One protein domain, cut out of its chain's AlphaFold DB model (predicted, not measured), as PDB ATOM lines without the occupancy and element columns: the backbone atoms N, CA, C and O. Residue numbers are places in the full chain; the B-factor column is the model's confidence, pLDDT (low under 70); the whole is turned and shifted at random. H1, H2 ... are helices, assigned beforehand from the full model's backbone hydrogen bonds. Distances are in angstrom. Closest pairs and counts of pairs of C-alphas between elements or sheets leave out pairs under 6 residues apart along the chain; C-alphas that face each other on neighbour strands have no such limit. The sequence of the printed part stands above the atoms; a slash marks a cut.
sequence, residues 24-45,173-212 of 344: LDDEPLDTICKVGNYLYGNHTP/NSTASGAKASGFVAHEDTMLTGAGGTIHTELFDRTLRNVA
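This is residues 24 to 45 and 173 to 212 of the 344 residues of an uncharacterized protein of viral metagenome (UniProt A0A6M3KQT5). Two helices, H1 and then H2, lie side by side and run the same way, while a long stretch with no named element, residues 173 to 200, passes along one side of the pair and loops round past the beginnings of both. The printed part has 62 residues and no named strand; its class is all helix, though under half of its residues, 27, are in the helices. It is compact, with a radius of gyration of the C-alphas of 11.7 A, and elongated, spanning 36 by 21 by 19 A.

Look first at H1, residues 28 to 42, then at H2, residues 201 to 212: they touch, closest at the C-alphas of Cys 33 and Thr 207, 6.0 A apart. Their lines stand at a shallow tilt of 21 degrees, the same way. In H1 and H2 every O i to N i+4 pair is within hydrogen-bond range.

Find C-alpha 28 at (111.311, 54.722, 109.451); from there H1 runs 20.6 A. H2 runs 16.8 A, to C-alpha 212 at (121.743, 64.078, 123.324).

Residues 46 to 172 are not printed; C-alphas 45 and 173 are 16.4 A apart across the cut. Confidence is low, with pLDDT under 70, at residues 24 to 28, 173 to 174, 176 and 188 to 204.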
ATOM      1  N   LEU A  24     107.534  49.955 112.704       43.91
ATOM      2  CA  LEU A  24     108.147  50.882 111.766       43.91
ATOM      3  C   LEU A  24     107.140  50.994 110.622       43.91
ATOM      4  O   LEU A  24     107.049  50.083 109.801       43.91
ATOM      5  N   ASP A  25     106.327  52.050 110.642       48.53
ATOM      6  CA  ASP A  25     105.494  52.433 109.507       48.53
ATOM      7  C   ASP A  25     106.396  52.583 108.269       48.53
ATOM      8  O   ASP A  25     107.626  52.650 108.378       48.53
ATOM      9  N   ASP A  26     105.791  52.669 107.082       52.06
ATOM     10  CA  ASP A  26     106.468  52.749 105.776       52.06
ATOM     11  C   ASP A  26     107.554  53.864 105.664       52.06
ATOM     12  O   ASP A  26     108.309  53.903 104.692       52.06
ATOM     13  N   GLU A  27     107.699  54.736 106.676       63.56
ATOM     14  CA  GLU A  27     108.682  55.820 106.790       63.56
ATOM     15  C   GLU A  27     109.489  55.760 108.121       63.56
ATOM     16  O   GLU A  27     109.220  56.497 109.080       63.56
ATOM     17  N   PRO A  28     110.544  54.923 108.212       65.25
ATOM     18  CA  PRO A  28     111.311  54.722 109.451       65.25
ATOM     19  C   PRO A  28     112.030  55.986 109.950       65.25
ATOM     20  O   PRO A  28     112.191  56.179 111.156       65.25
ATOM     21  N   LEU A  29     112.451  56.872 109.043       70.69
ATOM     22  CA  LEU A  29     113.097  58.135 109.409       70.69
ATOM     23  C   LEU A  29     112.122  59.098 110.092       70.69
ATOM     24  O   LEU A  29     112.479  59.726 111.086       70.69
ATOM     25  N   ASP A  30     110.898  59.200 109.579       72.31
ATOM     26  CA  ASP A  30     109.880  60.068 110.160       72.31
ATOM     27  C   ASP A  30     109.487  59.585 111.563       72.31
ATOM     28  O   ASP A  30     109.429  60.377 112.505       72.31
ATOM     29  N   THR A  31     109.369  58.265 111.739       72.00
ATOM     30  CA  THR A  31     109.178  57.637 113.055       72.00
ATOM     31  C   THR A  31     110.280  58.040 114.043       72.00
ATOM     32  O   THR A  31     109.985  58.503 115.145       72.00
ATOM     33  N   ILE A  32     111.553  57.931 113.652       72.56
ATOM     34  CA  ILE A  32     112.701  58.285 114.508       72.56
ATOM     35  C   ILE A  32     112.698  59.784 114.863       72.56
ATOM     36  O   ILE A  32     112.916  60.158 116.018       72.56
ATOM     37  N   CYS A  33     112.391  60.662 113.908       76.75
ATOM     38  CA  CYS A  33     112.290  62.099 114.159       76.75
ATOM     39  C   CYS A  33     111.114  62.449 115.094       76.75
ATOM     40  O   CYS A  33     111.258  63.277 116.002       76.75
ATOM     41  N   LYS A  34     109.963  61.781 114.936       76.88
ATOM     42  CA  LYS A  34     108.800  61.899 115.834       76.88
ATOM     43  C   LYS A  34     109.120  61.426 117.247       76.88
ATOM     44  O   LYS A  34     108.704  62.073 118.210       76.88
ATOM     45  N   VAL A  35     109.922  60.373 117.385       75.88
ATOM     46  CA  VAL A  35     110.454  59.920 118.676       75.88
ATOM     47  C   VAL A  35     111.313  61.001 119.342       75.88
ATOM     48  O   VAL A  35     111.170  61.228 120.542       75.88
ATOM     49  N   GLY A  36     112.137  61.738 118.589       78.81
ATOM     50  CA  GLY A  36     112.891  62.884 119.115       78.81
ATOM     51  C   GLY A  36     111.988  63.987 119.685       78.81
ATOM     52  O   GLY A  36     112.196  64.449 120.810       78.81
ATOM     53  N   ASN A  37     110.929  64.362 118.958       82.38
ATOM     54  CA  ASN A  37     109.915  65.303 119.454       82.38
ATOM     55  C   ASN A  37     109.183  64.762 120.694       82.38
ATOM     56  O   ASN A  37     108.925  65.517 121.635       82.38
ATOM     57  N   TYR A  38     108.864  63.465 120.707       80.56
ATOM     58  CA  TYR A  38     108.232  62.802 121.843       80.56
ATOM     59  C   TYR A  38     109.127  62.830 123.086       80.56
ATOM     60  O   TYR A  38     108.651  63.199 124.162       80.56
ATOM     61  N   LEU A  39     110.418  62.504 122.942       81.50
ATOM     62  CA  LEU A  39     111.409  62.576 124.014       81.50
ATOM     63  C   LEU A  39     111.488  64.003 124.565       81.50
ATOM     64  O   LEU A  39     111.381  64.191 125.775       81.50
ATOM     65  N   TYR A  40     111.583  65.015 123.698       85.56
ATOM     66  CA  TYR A  40     111.574  66.409 124.137       85.56
ATOM     67  C   TYR A  40     110.309  66.755 124.936       85.56
ATOM     68  O   TYR A  40     110.401  67.434 125.956       85.56
ATOM     69  N   GLY A  41     109.129  66.273 124.543       84.75
ATOM     70  CA  GLY A  41     107.883  66.540 125.271       84.75
ATOM     71  C   GLY A  41     107.727  65.781 126.597       84.75
ATOM     72  O   GLY A  41     107.074  66.287 127.513       84.75
ATOM     73  N   ASN A  42     108.319  64.586 126.710       82.06
ATOM     74  CA  ASN A  42     108.015  63.626 127.781       82.06
ATOM     75  C   ASN A  42     109.184  63.300 128.720       82.06
ATOM     76  O   ASN A  42     108.940  62.748 129.791       82.06
ATOM     77  N   HIS A  43     110.428  63.634 128.371       82.50
ATOM     78  CA  HIS A  43     111.577  63.421 129.248       82.50
ATOM     79  C   HIS A  43     111.569  64.435 130.399       82.50
ATOM     80  O   HIS A  43     112.068  65.552 130.270       82.50
ATOM     81  N   THR A  44     110.957  64.065 131.521       82.12
ATOM     82  CA  THR A  44     110.776  64.942 132.687       82.12
ATOM     83  C   THR A  44     111.435  64.350 133.941       82.12
ATOM     84  O   THR A  44     110.721  63.963 134.873       82.12
ATOM     85  N   PRO A  45     112.775  64.216 133.977       79.75
ATOM     86  CA  PRO A  45     113.467  63.712 135.157       79.75
ATOM     87  C   PRO A  45     113.349  64.701 136.329       79.75
ATOM     88  O   PRO A  45     113.127  65.898 136.118       79.75
ATOM     89  N   ASN A 173     102.791  69.774 126.035       69.38
ATOM     90  CA  ASN A 173     101.695  69.318 125.178       69.38
ATOM     91  C   ASN A 173     102.006  69.496 123.683       69.38
ATOM     92  O   ASN A 173     101.299  68.959 122.836       69.38
ATOM     93  N   SER A 174     103.043  70.267 123.357       68.88
ATOM     94  CA  SER A 174     103.495  70.514 121.992       68.88
ATOM     95  C   SER A 174     104.948  70.967 121.986       68.88
ATOM     96  O   SER A 174     105.348  71.783 122.820       68.88
ATOM     97  N   THR A 175     105.705  70.521 120.993       72.69
ATOM     98  CA  THR A 175     107.069  70.982 120.748       72.69
ATOM     99  C   THR A 175     107.004  72.149 119.770       72.69
ATOM    100  O   THR A 175     106.723  71.954 118.592       72.69
ATOM    101  N   ALA A 176     107.201  73.378 120.257       69.75
ATOM    102  CA  ALA A 176     107.220  74.552 119.385       69.75
ATOM    103  C   ALA A 176     108.309  74.397 118.310       69.75
ATOM    104  O   ALA A 176     109.403  73.923 118.628       69.75
ATOM    105  N   SER A 177     108.038  74.841 117.084       72.88
ATOM    106  CA  SER A 177     108.992  74.791 115.972       72.88
ATOM    107  C   SER A 177     110.295  75.550 116.259       72.88
ATOM    108  O   SER A 177     110.392  76.358 117.195       72.88
ATOM    109  N   GLY A 178     111.316  75.267 115.449       80.00
ATOM    110  CA  GLY A 178     112.621  75.924 115.502       80.00
ATOM    111  C   GLY A 178     113.597  75.364 116.540       80.00
ATOM    112  O   GLY A 178     113.284  74.465 117.325       80.00
ATOM    113  N   ALA A 179     114.809  75.920 116.516       85.88
ATOM    114  CA  ALA A 179     115.890  75.562 117.427       85.88
ATOM    115  C   ALA A 179     115.639  76.101 118.843       85.88
ATOM    116  O   ALA A 179     115.148  77.218 119.025       85.88
ATOM    117  N   LYS A 180     115.987  75.290 119.838       89.81
ATOM    118  CA  LYS A 180     115.918  75.597 121.265       89.81
ATOM    119  C   LYS A 180     117.299  75.941 121.816       89.81
ATOM    120  O   LYS A 180     118.313  75.691 121.164       89.81
ATOM    121  N   ALA A 181     117.336  76.540 123.003       90.88
ATOM    122  CA  ALA A 181     118.585  76.968 123.626       90.88
ATOM    123  C   ALA A 181     119.434  75.769 124.081       90.88
ATOM    124  O   ALA A 181     120.659  75.846 124.035       90.88
ATOM    125  N   SER A 182     118.789  74.650 124.418       88.25
ATOM    126  CA  SER A 182     119.412  73.341 124.655       88.25
ATOM    127  C   SER A 182     120.137  72.762 123.434       88.25
ATOM    128  O   SER A 182     120.891  71.802 123.558       88.25
ATOM    129  N   GLY A 183     119.908  73.314 122.237       88.12
ATOM    130  CA  GLY A 183     120.384  72.757 120.972       88.12
ATOM    131  C   GLY A 183     119.414  71.759 120.334       88.12
ATOM    132  O   GLY A 183     119.667  71.308 119.218       88.12
ATOM    133  N   PHE A 184     118.286  71.452 120.984       89.00
ATOM    134  CA  PHE A 184     117.221  70.659 120.379       89.00
ATOM    135  C   PHE A 184     116.578  71.406 119.199       89.00
ATOM    136  O   PHE A 184     116.227  72.582 119.301       89.00
ATOM    137  N   VAL A 185     116.371  70.720 118.078       87.44
ATOM    138  CA  VAL A 185     115.687  71.254 116.894       87.44
ATOM    139  C   VAL A 185     114.458  70.406 116.614       87.44
ATOM    140  O   VAL A 185     114.580  69.246 116.224       87.44
ATOM    141  N   ALA A 186     113.274  70.993 116.796       82.94
ATOM    142  CA  ALA A 186     112.014  70.298 116.571       82.94
ATOM    143  C   ALA A 186     111.902  69.790 115.127       82.94
ATOM    144  O   ALA A 186     112.188  70.528 114.182       82.94
ATOM    145  N   HIS A 187     111.459  68.543 114.964       77.94
ATOM    146  CA  HIS A 187     111.086  68.006 113.654       77.94
ATOM    147  C   HIS A 187     109.746  68.596 113.208       77.94
ATOM    148  O   HIS A 187     108.797  68.621 113.995       77.94
ATOM    149  N   GLU A 188     109.670  69.041 111.955       69.25
ATOM    150  CA  GLU A 188     108.450  69.547 111.324       69.25
ATOM    151  C   GLU A 188     107.922  68.516 110.314       69.25
ATOM    152  O   GLU A 188     108.605  68.151 109.356       69.25
ATOM    153  N   ASP A 189     106.678  68.071 110.517       59.47
ATOM    154  CA  ASP A 189     106.007  66.979 109.778       59.47
ATOM    155  C   ASP A 189     105.917  67.238 108.253       59.47
ATOM    156  O   ASP A 189     105.784  66.325 107.437       59.47
ATOM    157  N   THR A 190     106.036  68.501 107.833       58.25
ATOM    158  CA  THR A 190     105.960  68.922 106.426       58.25
ATOM    159  C   THR A 190     107.232  68.648 105.619       58.25
ATOM    160  O   THR A 190     107.222  68.858 104.410       58.25
ATOM    161  N   MET A 191     108.341  68.229 106.248       56.81
ATOM    162  CA  MET A 191     109.610  68.006 105.534       56.81
ATOM    163  C   MET A 191     109.722  66.630 104.863       56.81
ATOM    164  O   MET A 191     110.501  66.487 103.921       56.81
ATOM    165  N   LEU A 192     108.972  65.624 105.328       59.91
ATOM    166  CA  LEU A 192     109.070  64.239 104.836       59.91
ATOM    167  C   LEU A 192     107.806  63.758 104.111       59.91
ATOM    168  O   LEU A 192     107.892  62.875 103.258       59.91
ATOM    169  N   THR A 193     106.656  64.386 104.359       53.59
ATOM    170  CA  THR A 193     105.376  63.929 103.813       53.59
ATOM    171  C   THR A 193     105.138  64.409 102.371       53.59
ATOM    172  O   THR A 193     105.144  65.600 102.061       53.59
ATOM    173  N   GLY A 194     104.898  63.457 101.458       48.38
ATOM    174  CA  GLY A 194     104.188  63.680 100.186       48.38
ATOM    175  C   GLY A 194     104.993  63.590  98.883       48.38
ATOM    176  O   GLY A 194     104.393  63.328  97.842       48.38
ATOM    177  N   ALA A 195     106.320  63.757  98.897       51.66
ATOM    178  CA  ALA A 195     107.131  63.687  97.666       51.66
ATOM    179  C   ALA A 195     108.517  63.030  97.818       51.66
ATOM    180  O   ALA A 195     109.337  63.150  96.912       51.66
ATOM    181  N   GLY A 196     108.788  62.328  98.927       50.75
ATOM    182  CA  GLY A 196     110.063  61.630  99.119       50.75
ATOM    183  C   GLY A 196     111.251  62.593  99.111       50.75
ATOM    184  O   GLY A 196     112.122  62.509  98.243       50.75
ATOM    185  N   GLY A 197     111.266  63.536 100.061       56.06
ATOM    186  CA  GLY A 197     112.416  64.414 100.273       56.06
ATOM    187  C   GLY A 197     113.707  63.596 100.373       56.06
ATOM    188  O   GLY A 197     113.714  62.488 100.911       56.06
ATOM    189  N   THR A 198     114.803  64.103  99.805       57.47
ATOM    190  CA  THR A 198     116.075  63.374  99.819       57.47
ATOM    191  C   THR A 198     116.524  63.154 101.262       57.47
ATOM    192  O   THR A 198     116.759  64.103 102.008       57.47
ATOM    193  N   ILE A 199     116.625  61.886 101.660       62.22
ATOM    194  CA  ILE A 199     117.112  61.503 102.981       62.22
ATOM    195  C   ILE A 199     118.625  61.723 103.004       62.22
ATOM    196  O   ILE A 199     119.382  61.003 102.352       62.22
ATOM    197  N   HIS A 200     119.065  62.729 103.752       64.19
ATOM    198  CA  HIS A 200     120.479  63.009 103.982       64.19
ATOM    199  C   HIS A 200     120.930  62.432 105.327       64.19
ATOM    200  O   HIS A 200     120.154  62.382 106.281       64.19
ATOM    201  N   THR A 201     122.207  62.051 105.429       66.06
ATOM    202  CA  THR A 201     122.831  61.612 106.695       66.06
ATOM    203  C   THR A 201     122.680  62.652 107.805       66.06
ATOM    204  O   THR A 201     122.531  62.291 108.967       66.06
ATOM    205  N   GLU A 202     122.601  63.935 107.436       66.94
ATOM    206  CA  GLU A 202     122.320  65.042 108.351       66.94
ATOM    207  C   GLU A 202     121.044  64.826 109.182       66.94
ATOM    208  O   GLU A 202     121.023  65.192 110.353       66.94
ATOM    209  N   LEU A 203     119.988  64.219 108.623       67.44
ATOM    210  CA  LEU A 203     118.727  64.002 109.345       67.44
ATOM    211  C   LEU A 203     118.878  62.954 110.457       67.44
ATOM    212  O   LEU A 203     118.336  63.136 111.544       67.44
ATOM    213  N   PHE A 204     119.665  61.901 110.221       68.75
ATOM    214  CA  PHE A 204     119.987  60.910 111.253       68.75
ATOM    215  C   PHE A 204     120.895  61.503 112.334       68.75
ATOM    216  O   PHE A 204     120.607  61.370 113.525       68.75
ATOM    217  N   ASP A 205     121.941  62.227 111.924       71.19
ATOM    218  CA  ASP A 205     122.859  62.896 112.848       71.19
ATOM    219  C   ASP A 205     122.130  63.937 113.706       71.19
ATOM    220  O   ASP A 205     122.406  64.073 114.899       71.19
ATOM    221  N   ARG A 206     121.166  64.660 113.124       73.06
ATOM    222  CA  ARG A 206     120.342  65.636 113.839       73.06
ATOM    223  C   ARG A 206     119.460  64.964 114.884       73.06
ATOM    224  O   ARG A 206     119.365  65.487 115.988       73.06
ATOM    225  N   THR A 207     118.863  63.810 114.590       74.12
ATOM    226  CA  THR A 207     118.031  63.116 115.583       74.12
ATOM    227  C   THR A 207     118.857  62.585 116.752       74.12
ATOM    228  O   THR A 207     118.459  62.776 117.901       74.12
ATOM    229  N   LEU A 208     120.040  62.019 116.500       75.06
ATOM    230  CA  LEU A 208     120.956  61.613 117.574       75.06
ATOM    231  C   LEU A 208     121.402  62.814 118.424       75.06
ATOM    232  O   LEU A 208     121.356  62.758 119.653       75.06
ATOM    233  N   ARG A 209     121.749  63.937 117.782       80.88
ATOM    234  CA  ARG A 209     122.090  65.190 118.479       80.88
ATOM    235  C   ARG A 209     120.921  65.761 119.275       80.88
ATOM    236  O   ARG A 209     121.145  66.293 120.353       80.88
ATOM    237  N   ASN A 210     119.690  65.633 118.785       83.19
ATOM    238  CA  ASN A 210     118.494  66.061 119.506       83.19
ATOM    239  C   ASN A 210     118.278  65.238 120.775       83.19
ATOM    240  O   ASN A 210     117.981  65.809 121.820       83.19
ATOM    241  N   VAL A 211     118.443  63.915 120.699       79.06
ATOM    242  CA  VAL A 211     118.352  63.042 121.878       79.06
ATOM    243  C   VAL A 211     119.402  63.444 122.911       79.06
ATOM    244  O   VAL A 211     119.055  63.709 124.060       79.06
ATOM    245  N   ALA A 212     120.656  63.587 122.483       80.81
ATOM    246  CA  ALA A 212     121.743  64.078 123.324       80.81
ATOM    247  C   ALA A 212     121.429  65.446 123.953       80.81
ATOM    248  O   ALA A 212     121.579  65.608 125.160       80.81
TER     249      ALA A 212